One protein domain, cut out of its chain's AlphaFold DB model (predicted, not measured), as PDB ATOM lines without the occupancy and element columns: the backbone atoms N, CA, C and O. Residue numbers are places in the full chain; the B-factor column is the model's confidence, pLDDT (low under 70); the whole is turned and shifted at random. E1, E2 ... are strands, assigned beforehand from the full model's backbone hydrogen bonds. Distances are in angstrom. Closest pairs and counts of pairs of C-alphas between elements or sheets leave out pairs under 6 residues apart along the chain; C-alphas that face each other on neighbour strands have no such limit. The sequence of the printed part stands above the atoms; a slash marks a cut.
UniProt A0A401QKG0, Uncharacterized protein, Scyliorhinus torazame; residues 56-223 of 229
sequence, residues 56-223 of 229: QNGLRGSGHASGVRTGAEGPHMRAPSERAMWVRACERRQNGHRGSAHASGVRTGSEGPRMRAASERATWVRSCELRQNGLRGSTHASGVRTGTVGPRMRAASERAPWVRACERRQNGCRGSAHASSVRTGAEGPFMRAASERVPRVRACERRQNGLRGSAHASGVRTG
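This is residues 56 to 223 of the 229 residues of an uncharacterized protein of Scyliorhinus torazame (UniProt A0A401QKG0). The chain is wound in wide, flattened turns stacked on one another, a flat solenoid with two long walls face to face and a fold at each end. One wall holds E2, E4, E6, E9 and E12, with E7, E10 and the first parts of E3 and E5; the other holds E1, E8, E11 and the later parts of E3 and E5. The printed part has 168 residues, with twelve named strands, E1 to E12 in that order, and no named helix; its class is all strand. The larger sheet, seven strands, is branched, with parallel neighbours; the smaller runs E2 E4 E6 E9 E12, all parallel. The whole is loose, with a radius of gyration of the C-alphas of 19.1 A, spanning 56 by 23 by 17 A.

In the larger sheet, E5, residues 114 to 141, is the longest strand by residues, from C-alpha 114 at (129.082, 154.798, 83.495) to C-alpha 141, 33.4 A apart. Its other strands are E1, 56 to 60, beginning at (123.364, 158.126, 100.605); E3, 76 to 98, 28.9 A; E7, 152 to 159, 22.3 A; E8, 162 to 179, 46.5 A; E10, 190 to 197, 22.5 A; and E11, 201 to 217, 44.0 A. The smaller sheet has E2, 68 to 72; E4, 106 to 110; E6, 144 to 148; E9, 182 to 187; and E12, 220 to 223, ending at (111.571, 139.812, 88.869).

E3 lies on one side of E5, with N 89 and O 126 3.0 A apart, within hydrogen-bond range. On the other side are E7, beside residues 114 to 127, and E8, beside residues 124 to 141; N 117 and O 154 are 3.0 A apart, N 127 and O 164 2.9 A. E3 bends by 163 degrees at residue 82 and E5 by 165 degrees at residue 120; E8 bends by 87 degrees at residue 176 and E11 by 88 degrees at residue 214. The two sheets form a sandwich, two sheets face to face, 7.3 A centre to centre where they face each other. The closest C-alphas of E6 and E8, Thr 146 and Asn 171, are 6.6 A apart. E9 runs on into E10 across a break of 2 residues, at 29 degrees. In the smaller sheet, N 107 and O 68 of E4 and E2 are 2.8 A apart.

The C-alphas farthest apart, Gly 63 and Arg 197, are 59.1 A apart. The printed part has no cut, and no link is long. The branched sheet is twisted. The mean pLDDT of the printed part is 77.4; 50 residues are under 70, among them residues 210 to 223.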
ATOM      1  N   GLN A  56     124.429 158.567  99.719       84.94
ATOM      2  CA  GLN A  56     123.364 158.126 100.605       84.94
ATOM      3  C   GLN A  56     122.166 159.057 100.427       84.94
ATOM      4  O   GLN A  56     122.290 160.253 100.671       84.94
ATOM      5  N   ASN A  57     121.033 158.511  99.983       82.75
ATOM      6  CA  ASN A  57     119.772 159.240  99.913       82.75
ATOM      7  C   ASN A  57     118.766 158.617 100.881       82.75
ATOM      8  O   ASN A  57     118.571 157.399 100.882       82.75
ATOM      9  N   GLY A  58     118.132 159.442 101.705       77.56
ATOM     10  CA  GLY A  58     117.220 158.992 102.744       77.56
ATOM     11  C   GLY A  58     115.951 159.825 102.802       77.56
ATOM     12  O   GLY A  58     115.995 161.050 102.765       77.56
ATOM     13  N   LEU A  59     114.822 159.150 102.975       74.38
ATOM     14  CA  LEU A  59     113.561 159.781 103.343       74.38
ATOM     15  C   LEU A  59     113.022 159.182 104.630       74.38
ATOM     16  O   LEU A  59     112.996 157.957 104.782       74.38
ATOM     17  N   ARG A  60     112.604 160.046 105.559       73.06
ATOM     18  CA  ARG A  60     111.999 159.642 106.830       73.06
ATOM     19  C   ARG A  60     110.725 160.440 107.121       73.06
ATOM     20  O   ARG A  60     110.829 161.620 107.437       73.06
ATOM     21  N   GLY A  61     109.578 159.757 107.144       62.81
ATOM     22  CA  GLY A  61     108.314 160.257 107.696       62.81
ATOM     23  C   GLY A  61     107.602 161.310 106.843       62.81
ATOM     24  O   GLY A  61     108.116 162.405 106.641       62.81
ATOM     25  N   SER A  62     106.385 160.995 106.406       59.12
ATOM     26  CA  SER A  62     105.370 161.947 105.928       59.12
ATOM     27  C   SER A  62     103.994 161.506 106.444       59.12
ATOM     28  O   SER A  62     103.732 160.300 106.508       59.12
ATOM     29  N   GLY A  63     103.154 162.462 106.860       57.78
ATOM     30  CA  GLY A  63     101.785 162.196 107.325       57.78
ATOM     31  C   GLY A  63     100.896 161.765 106.159       57.78
ATOM     32  O   GLY A  63     100.516 160.599 106.057       57.78
ATOM     33  N   HIS A  64     100.692 162.677 105.210       62.34
ATOM     34  CA  HIS A  64     100.076 162.403 103.912       62.34
ATOM     35  C   HIS A  64     101.018 162.814 102.776       62.34
ATOM     36  O   HIS A  64     101.408 163.980 102.671       62.34
ATOM     37  N   ALA A  65     101.369 161.862 101.910       64.19
ATOM     38  CA  ALA A  65     102.142 162.134 100.704       64.19
ATOM     39  C   ALA A  65     101.434 161.611  99.451       64.19
ATOM     40  O   ALA A  65     101.224 160.407  99.298       64.19
ATOM     41  N   SER A  66     101.160 162.498  98.494       62.53
ATOM     42  CA  SER A  66     100.587 162.111  97.194       62.53
ATOM     43  C   SER A  66     101.550 161.236  96.373       62.53
ATOM     44  O   SER A  66     101.148 160.523  95.456       62.53
ATOM     45  N   GLY A  67     102.842 161.245  96.721       68.75
ATOM     46  CA  GLY A  67     103.831 160.304  96.209       68.75
ATOM     47  C   GLY A  67     105.238 160.561  96.744       68.75
ATOM     48  O   GLY A  67     105.658 161.705  96.923       68.75
ATOM     49  N   VAL A  68     105.996 159.486  96.957       71.44
ATOM     50  CA  VAL A  68     107.368 159.557  97.470       71.44
ATOM     51  C   VAL A  68     108.339 158.896  96.501       71.44
ATOM     52  O   VAL A  68     108.137 157.749  96.090       71.44
ATOM     53  N   ARG A  69     109.403 159.615  96.123       74.62
ATOM     54  CA  ARG A  69     110.478 159.093  95.270       74.62
ATOM     55  C   ARG A  69     111.851 159.364  95.876       74.62
ATOM     56  O   ARG A  69     112.282 160.512  95.969       74.62
ATOM     57  N   THR A  70     112.571 158.292  96.185       75.94
ATOM     58  CA  THR A  70     113.980 158.351  96.592       75.94
ATOM     59  C   THR A  70     114.838 157.774  95.474       75.94
ATOM     60  O   THR A  70     114.694 156.596  95.138       75.94
ATOM     61  N   GLY A  71     115.740 158.567  94.893       71.69
ATOM     62  CA  GLY A  71     116.587 158.061  93.822       71.69
ATOM     63  C   GLY A  71     117.574 159.058  93.247       71.69
ATOM     64  O   GLY A  71     117.431 160.262  93.406       71.69
ATOM     65  N   ALA A  72     118.598 158.550  92.571       73.62
ATOM     66  CA  ALA A  72     119.556 159.395  91.868       73.62
ATOM     67  C   ALA A  72     120.203 158.643  90.705       73.62
ATOM     68  O   ALA A  72     120.461 157.437  90.802       73.62
ATOM     69  N   GLU A  73     120.532 159.388  89.658       81.00
ATOM     70  CA  GLU A  73     121.303 158.921  88.509       81.00
ATOM     71  C   GLU A  73     122.788 158.735  88.854       81.00
ATOM     72  O   GLU A  73     123.343 159.416  89.729       81.00
ATOM     73  N   GLY A  74     123.407 157.750  88.201       80.06
ATOM     74  CA  GLY A  74     124.799 157.337  88.363       80.06
ATOM     75  C   GLY A  74     125.803 158.315  87.737       80.06
ATOM     76  O   GLY A  74     125.546 158.802  86.642       80.06
ATOM     77  N   PRO A  75     126.979 158.574  88.343       86.62
ATOM     78  CA  PRO A  75     128.010 159.443  87.797       86.62
ATOM     79  C   PRO A  75     128.633 158.876  86.524       86.62
ATOM     80  O   PRO A  75     128.604 157.673  86.233       86.62
ATOM     81  N   HIS A  76     129.352 159.753  85.831       91.56
ATOM     82  CA  HIS A  76     130.353 159.338  84.859       91.56
ATOM     83  C   HIS A  76     131.740 159.357  85.498       91.56
ATOM     84  O   HIS A  76     132.261 160.423  85.827       91.56
ATOM     85  N   MET A  77     132.360 158.183  85.635       93.12
ATOM     86  CA  MET A  77     133.671 158.027  86.271       93.12
ATOM     87  C   MET A  77     134.712 157.478  85.302       93.12
ATOM     88  O   MET A  77     134.498 156.452  84.650       93.12
ATOM     89  N   ARG A  78     135.866 158.147  85.242       93.19
ATOM     90  CA  ARG A  78     137.021 157.729  84.445       93.19
ATOM     91  C   ARG A  78     138.287 157.714  85.298       93.19
ATOM     92  O   ARG A  78     138.633 158.725  85.900       93.19
ATOM     93  N   ALA A  79     138.979 156.584  85.298       92.25
ATOM     94  CA  ALA A  79     140.288 156.413  85.910       92.25
ATOM     95  C   ALA A  79     141.279 155.859  84.868       92.25
ATOM     96  O   ALA A  79     141.446 154.643  84.812       92.25
ATOM     97  N   PRO A  80     141.815 156.687  83.950       91.06
ATOM     98  CA  PRO A  80     142.900 156.276  83.064       91.06
ATOM     99  C   PRO A  80     144.269 156.389  83.747       91.06
ATOM    100  O   PRO A  80     144.504 157.324  84.514       91.06
ATOM    101  N   SER A  81     145.180 155.481  83.417       93.56
ATOM    102  CA  SER A  81     146.598 155.614  83.732       93.56
ATOM    103  C   SER A  81     147.471 155.001  82.640       93.56
ATOM    104  O   SER A  81     147.009 154.101  81.950       93.56
ATOM    105  N   GLU A  82     148.714 155.437  82.470       91.81
ATOM    106  CA  GLU A  82     149.661 154.667  81.648       91.81
ATOM    107  C   GLU A  82     150.231 153.526  82.492       91.81
ATOM    108  O   GLU A  82     150.006 152.347  82.208       91.81
ATOM    109  N   ARG A  83     150.863 153.854  83.624       92.06
ATOM    110  CA  ARG A  83     151.397 152.881  84.581       92.06
ATOM    111  C   ARG A  83     150.839 153.104  85.978       92.06
ATOM    112  O   ARG A  83     151.157 154.101  86.626       92.06
ATOM    113  N   ALA A  84     150.124 152.110  86.500       92.00
ATOM    114  CA  ALA A  84     149.786 152.108  87.915       92.00
ATOM    115  C   ALA A  84     149.640 150.732  88.535       92.00
ATOM    116  O   ALA A  84     149.088 149.841  87.920       92.00
ATOM    117  N   MET A  85     150.023 150.542  89.801       91.62
ATOM    118  CA  MET A  85     149.732 149.255  90.452       91.62
ATOM    119  C   MET A  85     148.220 148.999  90.508       91.62
ATOM    120  O   MET A  85     147.763 147.887  90.241       91.62
ATOM    121  N   TRP A  86     147.441 150.042  90.806       93.50
ATOM    122  CA  TRP A  86     145.996 149.942  90.966       93.50
ATOM    123  C   TRP A  86     145.239 151.072  90.277       93.50
ATOM    124  O   TRP A  86     145.402 152.250  90.602       93.50
ATOM    125  N   VAL A  87     144.293 150.693  89.420       93.81
ATOM    126  CA  VAL A  87     143.367 151.616  88.760       93.81
ATOM    127  C   VAL A  87     141.929 151.244  89.094       93.81
ATOM    128  O   VAL A  87     141.494 150.105  88.890       93.81
ATOM    129  N   ARG A  88     141.158 152.202  89.621       95.25
ATOM    130  CA  ARG A  88     139.792 151.945  90.092       95.25
ATOM    131  C   ARG A  88     138.792 153.038  89.730       95.25
ATOM    132  O   ARG A  88     138.957 154.194  90.105       95.25
ATOM    133  N   ALA A  89     137.669 152.626  89.152       94.75
ATOM    134  CA  ALA A  89     136.427 153.396  89.135       94.75
ATOM    135  C   ALA A  89     135.409 152.692  90.043       94.75
ATOM    136  O   ALA A  89     135.170 151.491  89.885       94.75
ATOM    137  N   CYS A  90     134.851 153.381  91.041       93.06
ATOM    138  CA  CYS A  90     133.897 152.727  91.934       93.06
ATOM    139  C   CYS A  90     132.783 153.604  92.476       93.06
ATOM    140  O   CYS A  90     133.026 154.707  92.957       93.06
ATOM    141  N   GLU A  91     131.586 153.032  92.527       92.06
ATOM    142  CA  GLU A  91     130.427 153.659  93.141       92.06
ATOM    143  C   GLU A  91     129.883 152.832  94.311       92.06
ATOM    144  O   GLU A  91     129.770 151.605  94.235       92.06
ATOM    145  N   ARG A  92     129.499 153.530  95.386       91.00
ATOM    146  CA  ARG A  92     128.629 153.004  96.434       91.00
ATOM    147  C   ARG A  92     127.396 153.889  96.595       91.00
ATOM    148  O   ARG A  92     127.523 155.029  97.042       91.00
ATOM    149  N   ARG A  93     126.212 153.330  96.335       87.69
ATOM    150  CA  ARG A  93     124.916 153.981  96.576       87.69
ATOM    151  C   ARG A  93     124.096 153.242  97.616       87.69
ATOM    152  O   ARG A  93     123.996 152.015  97.589       87.69
ATOM    153  N   GLN A  94     123.471 154.016  98.490       86.50
ATOM    154  CA  GLN A  94     122.441 153.546  99.403       86.50
ATOM    155  C   GLN A  94     121.242 154.485  99.301       86.50
ATOM    156  O   GLN A  94     121.384 155.671  99.589       86.50
ATOM    157  N   ASN A  95     120.079 153.970  98.900       84.56
ATOM    158  CA  ASN A  95     118.830 154.725  98.961       84.56
ATOM    159  C   ASN A  95     117.869 154.056  99.944       84.56
ATOM    160  O   ASN A  95     117.692 152.836  99.932       84.56
ATOM    161  N   GLY A  96     117.251 154.857 100.800       78.88
ATOM    162  CA  GLY A  96     116.346 154.373 101.829       78.88
ATOM    163  C   GLY A  96     115.099 155.230 101.948       78.88
ATOM    164  O   GLY A  96     115.173 156.456 101.923       78.88
ATOM    165  N   HIS A  97     113.964 154.581 102.161       75.94
ATOM    166  CA  HIS A  97     112.753 155.224 102.652       75.94
ATOM    167  C   HIS A  97     112.310 154.558 103.951       75.94
ATOM    168  O   HIS A  97     112.267 153.324 104.043       75.94
ATOM    169  N   ARG A  98     111.947 155.368 104.945       75.19
ATOM    170  CA  ARG A  98     111.393 154.909 106.215       75.19
ATOM    171  C   ARG A  98     110.116 155.677 106.569       75.19
ATOM    172  O   ARG A  98     110.215 156.830 106.977       75.19
ATOM    173  N   GLY A  99     108.973 154.991 106.549       65.44
ATOM    174  CA  GLY A  99     107.718 155.456 107.149       65.44
ATOM    175  C   GLY A  99     106.943 156.509 106.350       65.44
ATOM    176  O   GLY A  99     107.444 157.609 106.135       65.44
ATOM    177  N   SER A 100     105.691 156.178 106.028       64.19
ATOM    178  CA  SER A 100     104.590 157.100 105.702       64.19
ATOM    179  C   SER A 100     103.298 156.520 106.285       64.19
ATOM    180  O   SER A 100     103.125 155.297 106.240       64.19
ATOM    181  N   ALA A 101     102.412 157.358 106.833       63.34
ATOM    182  CA  ALA A 101     101.103 156.889 107.302       63.34
ATOM    183  C   ALA A 101     100.191 156.586 106.100       63.34
ATOM    184  O   ALA A 101      99.759 155.443 105.932       63.34
ATOM    185  N   HIS A 102     100.041 157.554 105.188       66.62
ATOM    186  CA  HIS A 102      99.327 157.384 103.921       66.62
ATOM    187  C   HIS A 102     100.168 157.879 102.741       66.62
ATOM    188  O   HIS A 102     100.564 159.047 102.688       66.62
ATOM    189  N   ALA A 103     100.431 156.992 101.777       67.38
ATOM    190  CA  ALA A 103     101.096 157.354 100.530       67.38
ATOM    191  C   ALA A 103     100.375 156.779  99.307       67.38
ATOM    192  O   ALA A 103     100.223 155.567  99.179       67.38
ATOM    193  N   SER A 104     100.035 157.616  98.328       67.25
ATOM    194  CA  SER A 104      99.456 157.151  97.051       67.25
ATOM    195  C   SER A 104     100.480 156.416  96.167       67.25
ATOM    196  O   SER A 104     100.162 155.916  95.091       67.25
ATOM    197  N   GLY A 105     101.745 156.355  96.592       72.12
ATOM    198  CA  GLY A 105     102.766 155.532  95.963       72.12
ATOM    199  C   GLY A 105     104.168 155.817  96.490       72.12
ATOM    200  O   GLY A 105     104.569 156.973  96.635       72.12
ATOM    201  N   VAL A 106     104.944 154.759  96.717       73.31
ATOM    202  CA  VAL A 106     106.341 154.854  97.163       73.31
ATOM    203  C   VAL A 106     107.244 154.191  96.133       73.31
ATOM    204  O   VAL A 106     107.079 153.015  95.800       73.31
ATOM    205  N   ARG A 107     108.214 154.949  95.617       76.75
ATOM    206  CA  ARG A 107     109.230 154.449  94.689       76.75
ATOM    207  C   ARG A 107     110.619 154.708  95.250       76.75
ATOM    208  O   ARG A 107     110.959 155.835  95.592       76.75
ATOM    209  N   THR A 108     111.444 153.674  95.317       77.12
ATOM    210  CA  THR A 108     112.880 153.835  95.568       77.12
ATOM    211  C   THR A 108     113.664 153.171  94.457       77.12
ATOM    212  O   THR A 108     113.447 152.002  94.143       77.12
ATOM    213  N   GLY A 109     114.573 153.917  93.842       73.75
ATOM    214  CA  GLY A 109     115.351 153.383  92.740       73.75
ATOM    215  C   GLY A 109     116.464 154.283  92.250       73.75
ATOM    216  O   GLY A 109     116.563 155.441  92.632       73.75
ATOM    217  N   SER A 110     117.346 153.735  91.424       76.38
ATOM    218  CA  SER A 110     118.490 154.481  90.894       76.38
ATOM    219  C   SER A 110     118.997 153.896  89.584       76.38
ATOM    220  O   SER A 110     118.950 152.677  89.381       76.38
ATOM    221  N   GLU A 111     119.576 154.755  88.751       82.75
ATOM    222  CA  GLU A 111     120.211 154.382  87.486       82.75
ATOM    223  C   GLU A 111     121.719 154.237  87.616       82.75
ATOM    224  O   GLU A 111     122.355 154.959  88.381       82.75
ATOM    225  N   GLY A 112     122.260 153.227  86.932       83.38
ATOM    226  CA  GLY A 112     123.670 152.834  86.887       83.38
ATOM    227  C   GLY A 112     124.639 153.964  86.517       83.38
ATOM    228  O   GLY A 112     124.319 154.748  85.631       83.38
ATOM    229  N   PRO A 113     125.848 154.049  87.095       88.62
ATOM    230  CA  PRO A 113     126.915 154.894  86.586       88.62
ATOM    231  C   PRO A 113     127.438 154.366  85.255       88.62
ATOM    232  O   PRO A 113     127.341 153.174  84.938       88.62
ATOM    233  N   ARG A 114     128.135 155.242  84.526       92.88
ATOM    234  CA  ARG A 114     129.082 154.798  83.495       92.88
ATOM    235  C   ARG A 114     130.500 154.891  84.045       92.88
ATOM    236  O   ARG A 114     130.973 155.983  84.361       92.88
ATOM    237  N   MET A 115     131.182 153.755  84.135       93.06
ATOM    238  CA  MET A 115     132.520 153.641  84.711       93.06
ATOM    239  C   MET A 115     133.529 153.114  83.701       93.06
ATOM    240  O   MET A 115     133.289 152.103  83.037       93.06
ATOM    241  N   ARG A 116     134.693 153.762  83.642       94.19
ATOM    242  CA  ARG A 116     135.861 153.281  82.901       94.19
ATOM    243  C   ARG A 116     137.105 153.344  83.781       94.19
ATOM    244  O   ARG A 116     137.526 154.434  84.161       94.19
ATOM    245  N   ALA A 117     137.696 152.191  84.051       92.06
ATOM    246  CA  ALA A 117     139.040 152.054  84.602       92.06
ATOM    247  C   ALA A 117     139.930 151.473  83.498       92.06
ATOM    248  O   ALA A 117     139.558 150.464  82.896       92.06
ATOM    249  N   ALA A 118     141.040 152.131  83.180       92.38
ATOM    250  CA  ALA A 118     141.924 151.690  82.108       92.38
ATOM    251  C   ALA A 118     143.384 151.955  82.466       92.38
ATOM    252  O   ALA A 118     143.675 153.019  83.007       92.38
ATOM    253  N   SER A 119     144.269 151.009  82.150       92.50
ATOM    254  CA  SER A 119     145.714 151.207  82.274       92.50
ATOM    255  C   SER A 119     146.479 150.531  81.150       92.50
ATOM    256  O   SER A 119     146.150 149.394  80.842       92.50
ATOM    257  N   GLU A 120     147.540 151.117  80.606       91.88
ATOM    258  CA  GLU A 120     148.432 150.347  79.716       91.88
ATOM    259  C   GLU A 120     149.106 149.222  80.512       91.88
ATOM    260  O   GLU A 120     148.962 148.040  80.203       91.88
ATOM    261  N   ARG A 121     149.737 149.569  81.640       91.44
ATOM    262  CA  ARG A 121     150.328 148.607  82.577       91.44
ATOM    263  C   ARG A 121     149.780 148.791  83.979       91.44
ATOM    264  O   ARG A 121     150.001 149.832  84.598       91.44
ATOM    265  N   ALA A 122     149.146 147.753  84.511       89.81
ATOM    266  CA  ALA A 122     148.765 147.733  85.910       89.81
ATOM    267  C   ALA A 122     148.903 146.375  86.569       89.81
ATOM    268  O   ALA A 122     148.997 145.361  85.904       89.81
ATOM    269  N   THR A 123     148.889 146.319  87.897       90.75
ATOM    270  CA  THR A 123     148.700 145.034  88.585       90.75
ATOM    271  C   THR A 123     147.209 144.695  88.638       90.75
ATOM    272  O   THR A 123     146.807 143.552  88.429       90.75
ATOM    273  N   TRP A 124     146.373 145.709  88.871       90.69
ATOM    274  CA  TRP A 124     144.933 145.562  89.027       90.69
ATOM    275  C   TRP A 124     144.160 146.702  88.373       90.69
ATOM    276  O   TRP A 124     144.340 147.874  88.715       90.69
ATOM    277  N   VAL A 125     143.188 146.351  87.529       92.44
ATOM    278  CA  VAL A 125     142.210 147.303  86.984       92.44
ATOM    279  C   VAL A 125     140.800 146.882  87.368       92.44
ATOM    280  O   VAL A 125     140.367 145.759  87.099       92.44
ATOM    281  N   ARG A 126     140.047 147.787  88.007       93.25
ATOM    282  CA  ARG A 126     138.701 147.478  88.498       93.25
ATOM    283  C   ARG A 126     137.679 148.581  88.260       93.25
ATOM    284  O   ARG A 126     137.834 149.701  88.741       93.25
ATOM    285  N   SER A 127     136.551 148.195  87.678       92.31
ATOM    286  CA  SER A 127     135.302 148.957  87.727       92.31
ATOM    287  C   SER A 127     134.320 148.232  88.640       92.31
ATOM    288  O   SER A 127     134.121 147.025  88.488       92.31
ATOM    289  N   CYS A 128     133.746 148.912  89.635       92.06
ATOM    290  CA  CYS A 128     132.798 148.250  90.527       92.06
ATOM    291  C   CYS A 128     131.673 149.127  91.062       92.06
ATOM    292  O   CYS A 128     131.899 150.257  91.496       92.06
ATOM    293  N   GLU A 129     130.487 148.541  91.146       91.31
ATOM    294  CA  GLU A 129     129.312 149.151  91.740       91.31
ATOM    295  C   GLU A 129     128.774 148.336  92.921       91.31
ATOM    296  O   GLU A 129     128.630 147.113  92.851       91.31
ATOM    297  N   LEU A 130     128.433 149.045  93.998       90.38
ATOM    298  CA  LEU A 130     127.618 148.540  95.090       90.38
ATOM    299  C   LEU A 130     126.354 149.384  95.257       90.38
ATOM    300  O   LEU A 130     126.440 150.574  95.567       90.38
ATOM    301  N   ARG A 131     125.192 148.737  95.166       87.06
ATOM    302  CA  ARG A 131     123.881 149.345  95.402       87.06
ATOM    303  C   ARG A 131     123.093 148.635  96.473       87.06
ATOM    304  O   ARG A 131     122.997 147.408  96.472       87.06
ATOM    305  N   GLN A 132     122.479 149.436  97.331       85.06
ATOM    306  CA  GLN A 132     121.486 148.983  98.289       85.06
ATOM    307  C   GLN A 132     120.280 149.918  98.243       85.06
ATOM    308  O   GLN A 132     120.433 151.120  98.453       85.06
ATOM    309  N   ASN A 133     119.095 149.370  97.993       82.81
ATOM    310  CA  ASN A 133     117.840 150.103  98.087       82.81
ATOM    311  C   ASN A 133     116.905 149.423  99.072       82.81
ATOM    312  O   ASN A 133     116.690 148.213  99.000       82.81
ATOM    313  N   GLY A 134     116.349 150.211  99.983       77.12
ATOM    314  CA  GLY A 134     115.486 149.707 101.038       77.12
ATOM    315  C   GLY A 134     114.239 150.554 101.222       77.12
ATOM    316  O   GLY A 134     114.320 151.775 101.349       77.12
ATOM    317  N   LEU A 135     113.098 149.886 101.325       74.12
ATOM    318  CA  LEU A 135     111.847 150.462 101.805       74.12
ATOM    319  C   LEU A 135     111.487 149.825 103.151       74.12
ATOM    320  O   LEU A 135     111.465 148.598 103.267       74.12
ATOM    321  N   ARG A 136     111.206 150.642 104.174       73.06
ATOM    322  CA  ARG A 136     110.765 150.171 105.496       73.06
ATOM    323  C   ARG A 136     109.535 150.941 105.977       73.06
ATOM    324  O   ARG A 136     109.655 152.136 106.231       73.06
ATOM    325  N   GLY A 137     108.413 150.261 106.204       64.44
ATOM    326  CA  GLY A 137     107.246 150.851 106.872       64.44
ATOM    327  C   GLY A 137     106.404 151.766 105.979       64.44
ATOM    328  O   GLY A 137     106.835 152.866 105.632       64.44
ATOM    329  N   SER A 138     105.183 151.346 105.657       61.41
ATOM    330  CA  SER A 138     104.071 152.238 105.276       61.41
ATOM    331  C   SER A 138     102.761 151.601 105.735       61.41
ATOM    332  O   SER A 138     102.583 150.400 105.520       61.41
ATOM    333  N   THR A 139     101.881 152.363 106.385       62.12
ATOM    334  CA  THR A 139     100.618 151.821 106.919       62.12
ATOM    335  C   THR A 139      99.626 151.575 105.779       62.12
ATOM    336  O   THR A 139      99.187 150.441 105.600       62.12
ATOM    337  N   HIS A 140      99.407 152.578 104.919       65.25
ATOM    338  CA  HIS A 140      98.658 152.446 103.664       65.25
ATOM    339  C   HIS A 140      99.466 152.961 102.469       65.25
ATOM    340  O   HIS A 140      99.835 154.139 102.416       65.25
ATOM    341  N   ALA A 141      99.711 152.090 101.486       65.00
ATOM    342  CA  ALA A 141     100.296 152.482 100.208       65.00
ATOM    343  C   ALA A 141      99.610 151.796  99.023       65.00
ATOM    344  O   ALA A 141      99.723 150.588  98.864       65.00
ATOM    345  N   SER A 142      98.978 152.540  98.116       66.44
ATOM    346  CA  SER A 142      98.341 151.932  96.928       66.44
ATOM    347  C   SER A 142      99.347 151.254  95.978       66.44
ATOM    348  O   SER A 142      98.992 150.364  95.206       66.44
ATOM    349  N   GLY A 143     100.640 151.596  96.062       71.00
ATOM    350  CA  GLY A 143     101.691 150.872  95.351       71.00
ATOM    351  C   GLY A 143     103.102 151.131  95.871       71.00
ATOM    352  O   GLY A 143     103.512 152.272  96.088       71.00
ATOM    353  N   VAL A 144     103.882 150.060  95.992       71.31
ATOM    354  CA  VAL A 144     105.278 150.090  96.442       71.31
ATOM    355  C   VAL A 144     106.173 149.525  95.345       71.31
ATOM    356  O   VAL A 144     105.963 148.403  94.881       71.31
ATOM    357  N   ARG A 145     107.174 150.294  94.900       75.06
ATOM    358  CA  ARG A 145     108.142 149.843  93.888       75.06
ATOM    359  C   ARG A 145     109.580 150.096  94.319       75.06
ATOM    360  O   ARG A 145     109.957 151.235  94.587       75.06
ATOM    361  N   THR A 146     110.395 149.051  94.264       74.50
ATOM    362  CA  THR A 146     111.847 149.152  94.434       74.50
ATOM    363  C   THR A 146     112.527 148.658  93.167       74.50
ATOM    364  O   THR A 146     112.331 147.515  92.763       74.50
ATOM    365  N   GLY A 147     113.270 149.533  92.493       70.88
ATOM    366  CA  GLY A 147     113.705 149.305  91.115       70.88
ATOM    367  C   GLY A 147     115.099 149.841  90.836       70.88
ATOM    368  O   GLY A 147     115.457 150.893  91.350       70.88
ATOM    369  N   THR A 148     115.897 149.173  90.004       74.94
ATOM    370  CA  THR A 148     117.189 149.746  89.593       74.94
ATOM    371  C   THR A 148     117.642 149.347  88.203       74.94
ATOM    372  O   THR A 148     117.517 148.178  87.854       74.94
ATOM    373  N   VAL A 149     118.318 150.266  87.512       81.62
ATOM    374  CA  VAL A 149     118.975 150.012  86.220       81.62
ATOM    375  C   VAL A 149     120.473 149.754  86.409       81.62
ATOM    376  O   VAL A 149     121.105 150.417  87.246       81.62
ATOM    377  N   GLY A 150     121.011 148.755  85.704       81.56
ATOM    378  CA  GLY A 150     122.419 148.332  85.669       81.56
ATOM    379  C   GLY A 150     123.421 149.445  85.303       81.56
ATOM    380  O   GLY A 150     123.053 150.359  84.569       81.56
ATOM    381  N   PRO A 151     124.687 149.424  85.769       85.81
ATOM    382  CA  PRO A 151     125.753 150.285  85.282       85.81
ATOM    383  C   PRO A 151     126.207 149.877  83.889       85.81
ATOM    384  O   PRO A 151     126.078 148.727  83.465       85.81
ATOM    385  N   ARG A 152     126.920 150.803  83.251       90.50
ATOM    386  CA  ARG A 152     127.822 150.491  82.143       90.50
ATOM    387  C   ARG A 152     129.261 150.525  82.646       90.50
ATOM    388  O   ARG A 152     129.787 151.598  82.936       90.50
ATOM    389  N   MET A 153     129.918 149.373  82.746       89.31
ATOM    390  CA  MET A 153     131.276 149.251  83.286       89.31
ATOM    391  C   MET A 153     132.262 148.734  82.249       89.31
ATOM    392  O   MET A 153     132.030 147.716  81.601       89.31
ATOM    393  N   ARG A 154     133.407 149.409  82.151       90.44
ATOM    394  CA  ARG A 154     134.585 148.914  81.440       90.44
ATOM    395  C   ARG A 154     135.798 148.911  82.363       90.44
ATOM    396  O   ARG A 154     136.077 149.917  83.018       90.44
ATOM    397  N   ALA A 155     136.495 147.788  82.419       88.56
ATOM    398  CA  ALA A 155     137.813 147.650  83.023       88.56
ATOM    399  C   ALA A 155     138.740 147.077  81.948       88.56
ATOM    400  O   ALA A 155     138.401 146.061  81.346       88.56
ATOM    401  N   ALA A 156     139.851 147.741  81.655       89.62
ATOM    402  CA  ALA A 156     140.750 147.296  80.595       89.62
ATOM    403  C   ALA A 156     142.213 147.514  80.967       89.62
ATOM    404  O   ALA A 156     142.542 148.523  81.593       89.62
ATOM    405  N   SER A 157     143.079 146.598  80.553       88.75
ATOM    406  CA  SER A 157     144.515 146.843  80.555       88.75
ATOM    407  C   SER A 157     145.206 146.163  79.388       88.75
ATOM    408  O   SER A 157     144.735 145.129  78.944       88.75
ATOM    409  N   GLU A 158     146.317 146.689  78.888       88.56
ATOM    410  CA  GLU A 158     147.139 145.900  77.956       88.56
ATOM    411  C   GLU A 158     147.899 144.818  78.733       88.56
ATOM    412  O   GLU A 158     147.965 143.656  78.331       88.56
ATOM    413  N   ARG A 159     148.432 145.191  79.904       86.50
ATOM    414  CA  ARG A 159     149.199 144.310  80.787       86.50
ATOM    415  C   ARG A 159     148.716 144.460  82.222       86.50
ATOM    416  O   ARG A 159     149.224 145.316  82.947       86.50
ATOM    417  N   ALA A 160     147.790 143.601  82.653       84.56
ATOM    418  CA  ALA A 160     147.482 143.480  84.074       84.56
ATOM    419  C   ALA A 160     147.053 142.084  84.506       84.56
ATOM    420  O   ALA A 160     146.101 141.590  83.916       84.56
ATOM    421  N   PRO A 161     147.662 141.477  85.554       83.06
ATOM    422  CA  PRO A 161     147.322 140.149  86.074       83.06
ATOM    423  C   PRO A 161     145.882 140.010  86.564       83.06
ATOM    424  O   PRO A 161     145.383 138.890  86.680       83.06
ATOM    425  N   TRP A 162     145.192 141.128  86.794       86.12
ATOM    426  CA  TRP A 162     143.789 141.125  87.170       86.12
ATOM    427  C   TRP A 162     143.009 142.293  86.573       86.12
ATOM    428  O   TRP A 162     143.265 143.462  86.876       86.12
ATOM    429  N   VAL A 163     141.960 141.963  85.817       87.81
ATOM    430  CA  VAL A 163     140.988 142.940  85.311       87.81
ATOM    431  C   VAL A 163     139.575 142.517  85.698       87.81
ATOM    432  O   VAL A 163     139.145 141.395  85.422       87.81
ATOM    433  N   ARG A 164     138.837 143.413  86.364       89.12
ATOM    434  CA  ARG A 164     137.530 143.084  86.946       89.12
ATOM    435  C   ARG A 164     136.477 144.170  86.737       89.12
ATOM    436  O   ARG A 164     136.671 145.319  87.131       89.12
ATOM    437  N   ALA A 165     135.317 143.784  86.219       88.44
ATOM    438  CA  ALA A 165     134.099 144.593  86.216       88.44
ATOM    439  C   ALA A 165     133.056 143.913  87.109       88.44
ATOM    440  O   ALA A 165     132.735 142.749  86.885       88.44
ATOM    441  N   CYS A 166     132.568 144.583  88.157       87.81
ATOM    442  CA  CYS A 166     131.665 143.934  89.109       87.81
ATOM    443  C   CYS A 166     130.525 144.779  89.624       87.81
ATOM    444  O   CYS A 166     130.702 145.924  90.028       87.81
ATOM    445  N   GLU A 167     129.383 144.129  89.750       87.56
ATOM    446  CA  GLU A 167     128.171 144.699  90.290       87.56
ATOM    447  C   GLU A 167     127.661 143.876  91.475       87.56
ATOM    448  O   GLU A 167     127.541 142.653  91.409       87.56
ATOM    449  N   ARG A 168     127.290 144.572  92.554       87.62
ATOM    450  CA  ARG A 168     126.443 144.017  93.606       87.62
ATOM    451  C   ARG A 168     125.224 144.901  93.856       87.62
ATOM    452  O   ARG A 168     125.375 146.050  94.267       87.62
ATOM    453  N   ARG A 169     124.031 144.322  93.718       83.75
ATOM    454  CA  ARG A 169     122.736 144.955  94.001       83.75
ATOM    455  C   ARG A 169     121.995 144.224  95.108       83.75
ATOM    456  O   ARG A 169     121.915 142.997  95.105       83.75
ATOM    457  N   GLN A 170     121.431 144.992  96.029       81.12
ATOM    458  CA  GLN A 170     120.502 144.507  97.041       81.12
ATOM    459  C   GLN A 170     119.283 145.425  97.069       81.12
ATOM    460  O   GLN A 170     119.425 146.613  97.354       81.12
ATOM    461  N   ASN A 171     118.101 144.893  96.780       79.81
ATOM    462  CA  ASN A 171     116.845 145.624  96.892       79.81
ATOM    463  C   ASN A 171     115.934 144.915  97.895       79.81
ATOM    464  O   ASN A 171     115.798 143.692  97.853       79.81
ATOM    465  N   GLY A 172     115.291 145.664  98.785       72.25
ATOM    466  CA  GLY A 172     114.372 145.063  99.741       72.25
ATOM    467  C   GLY A 172     113.227 145.962 100.172       72.25
ATOM    468  O   GLY A 172     113.382 147.179 100.271       72.25
ATOM    469  N   CYS A 173     112.089 145.339 100.480       68.19
ATOM    470  CA  CYS A 173     110.959 145.999 101.133       68.19
ATOM    471  C   CYS A 173     110.585 145.250 102.418       68.19
ATOM    472  O   CYS A 173     110.505 144.019 102.421       68.19
ATOM    473  N   ARG A 174     110.343 145.984 103.509       69.44
ATOM    474  CA  ARG A 174     109.910 145.418 104.794       69.44
ATOM    475  C   ARG A 174     108.743 146.209 105.401       69.44
ATOM    476  O   ARG A 174     108.896 147.410 105.624       69.44
ATOM    477  N   GLY A 175     107.664 145.522 105.788       57.25
ATOM    478  CA  GLY A 175     106.621 146.064 106.672       57.25
ATOM    479  C   GLY A 175     105.633 147.029 106.011       57.25
ATOM    480  O   GLY A 175     105.683 148.221 106.304       57.25
ATOM    481  N   SER A 176     104.730 146.541 105.160       59.59
ATOM    482  CA  SER A 176     103.576 147.331 104.698       59.59
ATOM    483  C   SER A 176     102.284 146.643 105.130       59.59
ATOM    484  O   SER A 176     102.065 145.493 104.762       59.59
ATOM    485  N   ALA A 177     101.458 147.313 105.939       56.47
ATOM    486  CA  ALA A 177     100.238 146.706 106.480       56.47
ATOM    487  C   ALA A 177      99.182 146.511 105.378       56.47
ATOM    488  O   ALA A 177      98.712 145.393 105.182       56.47
ATOM    489  N   HIS A 178      98.931 147.552 104.572       60.28
ATOM    490  CA  HIS A 178      98.018 147.507 103.429       60.28
ATOM    491  C   HIS A 178      98.687 148.074 102.175       60.28
ATOM    492  O   HIS A 178      98.916 149.285 102.073       60.28
ATOM    493  N   ALA A 179      99.011 147.203 101.213       59.28
ATOM    494  CA  ALA A 179      99.528 147.640  99.922       59.28
ATOM    495  C   ALA A 179      98.878 146.923  98.742       59.28
ATOM    496  O   ALA A 179      99.072 145.727  98.566       59.28
ATOM    497  N   SER A 180      98.181 147.656  97.872       62.62
ATOM    498  CA  SER A 180      97.470 147.055  96.732       62.62
ATOM    499  C   SER A 180      98.423 146.367  95.744       62.62
ATOM    500  O   SER A 180      98.052 145.391  95.100       62.62
ATOM    501  N   SER A 181      99.677 146.834  95.637       68.19
ATOM    502  CA  SER A 181     100.724 146.126  94.893       68.19
ATOM    503  C   SER A 181     102.140 146.397  95.410       68.19
ATOM    504  O   SER A 181     102.500 147.534  95.731       68.19
ATOM    505  N   VAL A 182     102.983 145.361  95.423       66.06
ATOM    506  CA  VAL A 182     104.415 145.460  95.750       66.06
ATOM    507  C   VAL A 182     105.247 144.877  94.614       66.06
ATOM    508  O   VAL A 182     105.094 143.713  94.245       66.06
ATOM    509  N   ARG A 183     106.158 145.686  94.059       71.06
ATOM    510  CA  ARG A 183     107.083 145.266  92.999       71.06
ATOM    511  C   ARG A 183     108.530 145.517  93.371       71.06
ATOM    512  O   ARG A 183     108.900 146.638  93.713       71.06
ATOM    513  N   THR A 184     109.363 144.497  93.215       67.81
ATOM    514  CA  THR A 184     110.821 144.647  93.276       67.81
ATOM    515  C   THR A 184     111.444 144.110  92.000       67.81
ATOM    516  O   THR A 184     111.185 142.967  91.627       67.81
ATOM    517  N   GLY A 185     112.261 144.918  91.328       66.56
ATOM    518  CA  GLY A 185     112.921 144.483  90.104       66.56
ATOM    519  C   GLY A 185     114.227 145.200  89.816       66.56
ATOM    520  O   GLY A 185     114.535 146.238  90.401       66.56
ATOM    521  N   ALA A 186     115.039 144.620  88.941       67.19
ATOM    522  CA  ALA A 186     116.311 145.221  88.582       67.19
ATOM    523  C   ALA A 186     116.755 144.799  87.178       67.19
ATOM    524  O   ALA A 186     116.731 143.608  86.871       67.19
ATOM    525  N   GLU A 187     117.245 145.760  86.395       78.12
ATOM    526  CA  GLU A 187     117.783 145.538  85.048       78.12
ATOM    527  C   GLU A 187     119.287 145.246  85.060       78.12
ATOM    528  O   GLU A 187     120.021 145.807  85.890       78.12
ATOM    529  N   GLY A 188     119.720 144.333  84.184       72.56
ATOM    530  CA  GLY A 188     121.106 143.865  84.007       72.56
ATOM    531  C   GLY A 188     122.127 144.992  83.760       72.56
ATOM    532  O   GLY A 188     121.770 146.006  83.161       72.56
ATOM    533  N   PRO A 189     123.392 144.874  84.210       81.06
ATOM    534  CA  PRO A 189     124.475 145.756  83.801       81.06
ATOM    535  C   PRO A 189     124.938 145.450  82.376       81.06
ATOM    536  O   PRO A 189     124.786 144.346  81.866       81.06
ATOM    537  N   PHE A 190     125.668 146.397  81.794       83.62
ATOM    538  CA  PHE A 190     126.606 146.109  80.714       83.62
ATOM    539  C   PHE A 190     128.029 146.128  81.282       83.62
ATOM    540  O   PHE A 190     128.516 147.185  81.698       83.62
ATOM    541  N   MET A 191     128.720 144.986  81.298       83.25
ATOM    542  CA  MET A 191     130.077 144.866  81.843       83.25
ATOM    543  C   MET A 191     131.053 144.341  80.797       83.25
ATOM    544  O   MET A 191     130.797 143.336  80.152       83.25
ATOM    545  N   ARG A 192     132.215 144.987  80.675       84.12
ATOM    546  CA  ARG A 192     133.338 144.478  79.883       84.12
ATOM    547  C   ARG A 192     134.624 144.564  80.693       84.12
ATOM    548  O   ARG A 192     135.005 145.647  81.144       84.12
ATOM    549  N   ALA A 193     135.279 143.426  80.866       78.94
ATOM    550  CA  ALA A 193     136.631 143.319  81.391       78.94
ATOM    551  C   ALA A 193     137.515 142.772  80.264       78.94
ATOM    552  O   ALA A 193     137.086 141.861  79.564       78.94
ATOM    553  N   ALA A 194     138.693 143.349  80.039       81.25
ATOM    554  CA  ALA A 194     139.604 142.895  78.989       81.25
ATOM    555  C   ALA A 194     141.065 143.090  79.406       81.25
ATOM    556  O   ALA A 194     141.398 144.118  79.996       81.25
ATOM    557  N   SER A 195     141.914 142.114  79.083       77.62
ATOM    558  CA  SER A 195     143.366 142.251  79.147       77.62
ATOM    559  C   SER A 195     143.992 141.592  77.927       77.62
ATOM    560  O   SER A 195     143.618 140.462  77.629       77.62
ATOM    561  N   GLU A 196     144.908 142.265  77.229       74.00
ATOM    562  CA  GLU A 196     145.591 141.676  76.058       74.00
ATOM    563  C   GLU A 196     146.607 140.611  76.470       74.00
ATOM    564  O   GLU A 196     146.790 139.605  75.792       74.00
ATOM    565  N   ARG A 197     147.239 140.799  77.626       64.12
ATOM    566  CA  ARG A 197     148.083 139.792  78.262       64.12
ATOM    567  C   ARG A 197     147.559 139.604  79.670       64.12
ATOM    568  O   ARG A 197     147.692 140.573  80.421       64.12
ATOM    569  N   VAL A 198     146.922 138.449  79.991       57.12
ATOM    570  CA  VAL A 198     146.828 137.819  81.346       57.12
ATOM    571  C   VAL A 198     145.779 136.688  81.548       57.12
ATOM    572  O   VAL A 198     144.743 136.692  80.891       57.12
ATOM    573  N   PRO A 199     145.983 135.801  82.563       56.69
ATOM    574  CA  PRO A 199     145.107 134.678  82.966       56.69
ATOM    575  C   PRO A 199     143.762 134.955  83.685       56.69
ATOM    576  O   PRO A 199     142.958 134.028  83.788       56.69
ATOM    577  N   ARG A 200     143.473 136.138  84.262       65.81
ATOM    578  CA  ARG A 200     142.232 136.362  85.053       65.81
ATOM    579  C   ARG A 200     141.499 137.666  84.724       65.81
ATOM    580  O   ARG A 200     141.701 138.711  85.346       65.81
ATOM    581  N   VAL A 201     140.547 137.549  83.803       76.81
ATOM    582  CA  VAL A 201     139.571 138.583  83.437       76.81
ATOM    583  C   VAL A 201     138.196 138.167  83.960       76.81
ATOM    584  O   VAL A 201     137.764 137.041  83.731       76.81
ATOM    585  N   ARG A 202     137.510 139.038  84.714       81.44
ATOM    586  CA  ARG A 202     136.193 138.708  85.292       81.44
ATOM    587  C   ARG A 202     135.169 139.825  85.140       81.44
ATOM    588  O   ARG A 202     135.386 140.947  85.606       81.44
ATOM    589  N   ALA A 203     134.009 139.474  84.601       80.56
ATOM    590  CA  ALA A 203     132.757 140.179  84.835       80.56
ATOM    591  C   ALA A 203     131.975 139.405  85.910       80.56
ATOM    592  O   ALA A 203     131.904 138.181  85.848       80.56
ATOM    593  N   CYS A 204     131.460 140.072  86.945       81.62
ATOM    594  CA  CYS A 204     130.618 139.394  87.938       81.62
ATOM    595  C   CYS A 204     129.452 140.263  88.365       81.62
ATOM    596  O   CYS A 204     129.608 141.456  88.631       81.62
ATOM    597  N   GLU A 205     128.315 139.621  88.555       81.94
ATOM    598  CA  GLU A 205     127.086 140.262  88.963       81.94
ATOM    599  C   GLU A 205     126.456 139.492  90.113       81.94
ATOM    600  O   GLU A 205     126.362 138.268  90.088       81.94
ATOM    601  N   ARG A 206     126.033 140.213  91.151       82.19
ATOM    602  CA  ARG A 206     125.276 139.630  92.254       82.19
ATOM    603  C   ARG A 206     124.048 140.467  92.543       82.19
ATOM    604  O   ARG A 206     124.179 141.619  92.964       82.19
ATOM    605  N   ARG A 207     122.869 139.867  92.392       78.19
ATOM    606  CA  ARG A 207     121.578 140.478  92.731       78.19
ATOM    607  C   ARG A 207     120.932 139.751  93.896       78.19
ATOM    608  O   ARG A 207     120.948 138.528  93.953       78.19
ATOM    609  N   GLN A 208     120.359 140.512  94.818       75.56
ATOM    610  CA  GLN A 208     119.515 139.997  95.891       75.56
ATOM    611  C   GLN A 208     118.281 140.892  95.997       75.56
ATOM    612  O   GLN A 208     118.413 142.095  96.220       75.56
ATOM    613  N   ASN A 209     117.097 140.310  95.827       74.00
ATOM    614  CA  ASN A 209     115.815 140.990  95.983       74.00
ATOM    615  C   ASN A 209     115.033 140.280  97.096       74.00
ATOM    616  O   ASN A 209     114.971 139.054  97.087       74.00
ATOM    617  N   GLY A 210     114.458 141.015  98.050       67.50
ATOM    618  CA  GLY A 210     113.733 140.408  99.174       67.50
ATOM    619  C   GLY A 210     112.528 141.215  99.649       67.50
ATOM    620  O   GLY A 210     112.570 142.443  99.720       67.50
ATOM    621  N   LEU A 211     111.454 140.517 100.016       65.44
ATOM    622  CA  LEU A 211     110.238 141.091 100.594       65.44
ATOM    623  C   LEU A 211     109.960 140.408 101.938       65.44
ATOM    624  O   LEU A 211     110.055 139.188 102.028       65.44
ATOM    625  N   ARG A 212     109.651 141.172 102.997       62.47
ATOM    626  CA  ARG A 212     109.325 140.596 104.318       62.47
ATOM    627  C   ARG A 212     108.226 141.373 105.050       62.47
ATOM    628  O   ARG A 212     108.405 142.559 105.328       62.47
ATOM    629  N   GLY A 213     107.165 140.672 105.457       52.31
ATOM    630  CA  GLY A 213     106.136 141.170 106.382       52.31
ATOM    631  C   GLY A 213     105.146 142.162 105.768       52.31
ATOM    632  O   GLY A 213     105.091 143.303 106.218       52.31
ATOM    633  N   SER A 214     104.387 141.743 104.753       56.56
ATOM    634  CA  SER A 214     103.217 142.491 104.273       56.56
ATOM    635  C   SER A 214     101.952 141.785 104.752       56.56
ATOM    636  O   SER A 214     101.817 140.598 104.478       56.56
ATOM    637  N   ALA A 215     101.070 142.474 105.483       51.97
ATOM    638  CA  ALA A 215      99.906 141.831 106.103       51.97
ATOM    639  C   ALA A 215      98.725 141.663 105.130       51.97
ATOM    640  O   ALA A 215      98.046 140.650 105.191       51.97
ATOM    641  N   HIS A 216      98.533 142.564 104.159       53.06
ATOM    642  CA  HIS A 216      97.501 142.427 103.124       53.06
ATOM    643  C   HIS A 216      97.972 143.072 101.815       53.06
ATOM    644  O   HIS A 216      97.904 144.295 101.651       53.06
ATOM    645  N   ALA A 217      98.489 142.259 100.886       55.12
ATOM    646  CA  ALA A 217      98.878 142.722  99.557       55.12
ATOM    647  C   ALA A 217      98.156 141.954  98.451       55.12
ATOM    648  O   ALA A 217      98.336 140.748  98.322       55.12
ATOM    649  N   SER A 218      97.387 142.667  97.623       54.62
ATOM    650  CA  SER A 218      96.590 142.083  96.530       54.62
ATOM    651  C   SER A 218      97.440 141.621  95.336       54.62
ATOM    652  O   SER A 218      96.953 140.902  94.471       54.62
ATOM    653  N   GLY A 219      98.724 142.005  95.274       55.88
ATOM    654  CA  GLY A 219      99.654 141.541  94.245       55.88
ATOM    655  C   GLY A 219     101.121 141.781  94.600       55.88
ATOM    656  O   GLY A 219     101.548 142.917  94.827       55.88
ATOM    657  N   VAL A 220     101.922 140.714  94.604       58.78
ATOM    658  CA  VAL A 220     103.365 140.759  94.879       58.78
ATOM    659  C   VAL A 220     104.128 140.223  93.671       58.78
ATOM    660  O   VAL A 220     103.876 139.110  93.221       58.78
ATOM    661  N   ARG A 221     105.069 141.008  93.129       64.12
ATOM    662  CA  ARG A 221     105.958 140.562  92.042       64.12
ATOM    663  C   ARG A 221     107.417 140.884  92.339       64.12
ATOM    664  O   ARG A 221     107.783 142.033  92.607       64.12
ATOM    665  N   THR A 222     108.263 139.873  92.207       60.53
ATOM    666  CA  THR A 222     109.724 139.989  92.220       60.53
ATOM    667  C   THR A 222     110.261 139.455  90.901       60.53
ATOM    668  O   THR A 222     109.943 138.327  90.546       60.53
ATOM    669  N   GLY A 223     111.052 140.241  90.169       60.19
ATOM    670  CA  GLY A 223     111.571 139.812  88.869       60.19
ATOM    671  C   GLY A 223     112.890 140.473  88.486       60.19
ATOM    672  O   GLY A 223     113.221 141.566  88.947       60.19
TER     673      GLY A 223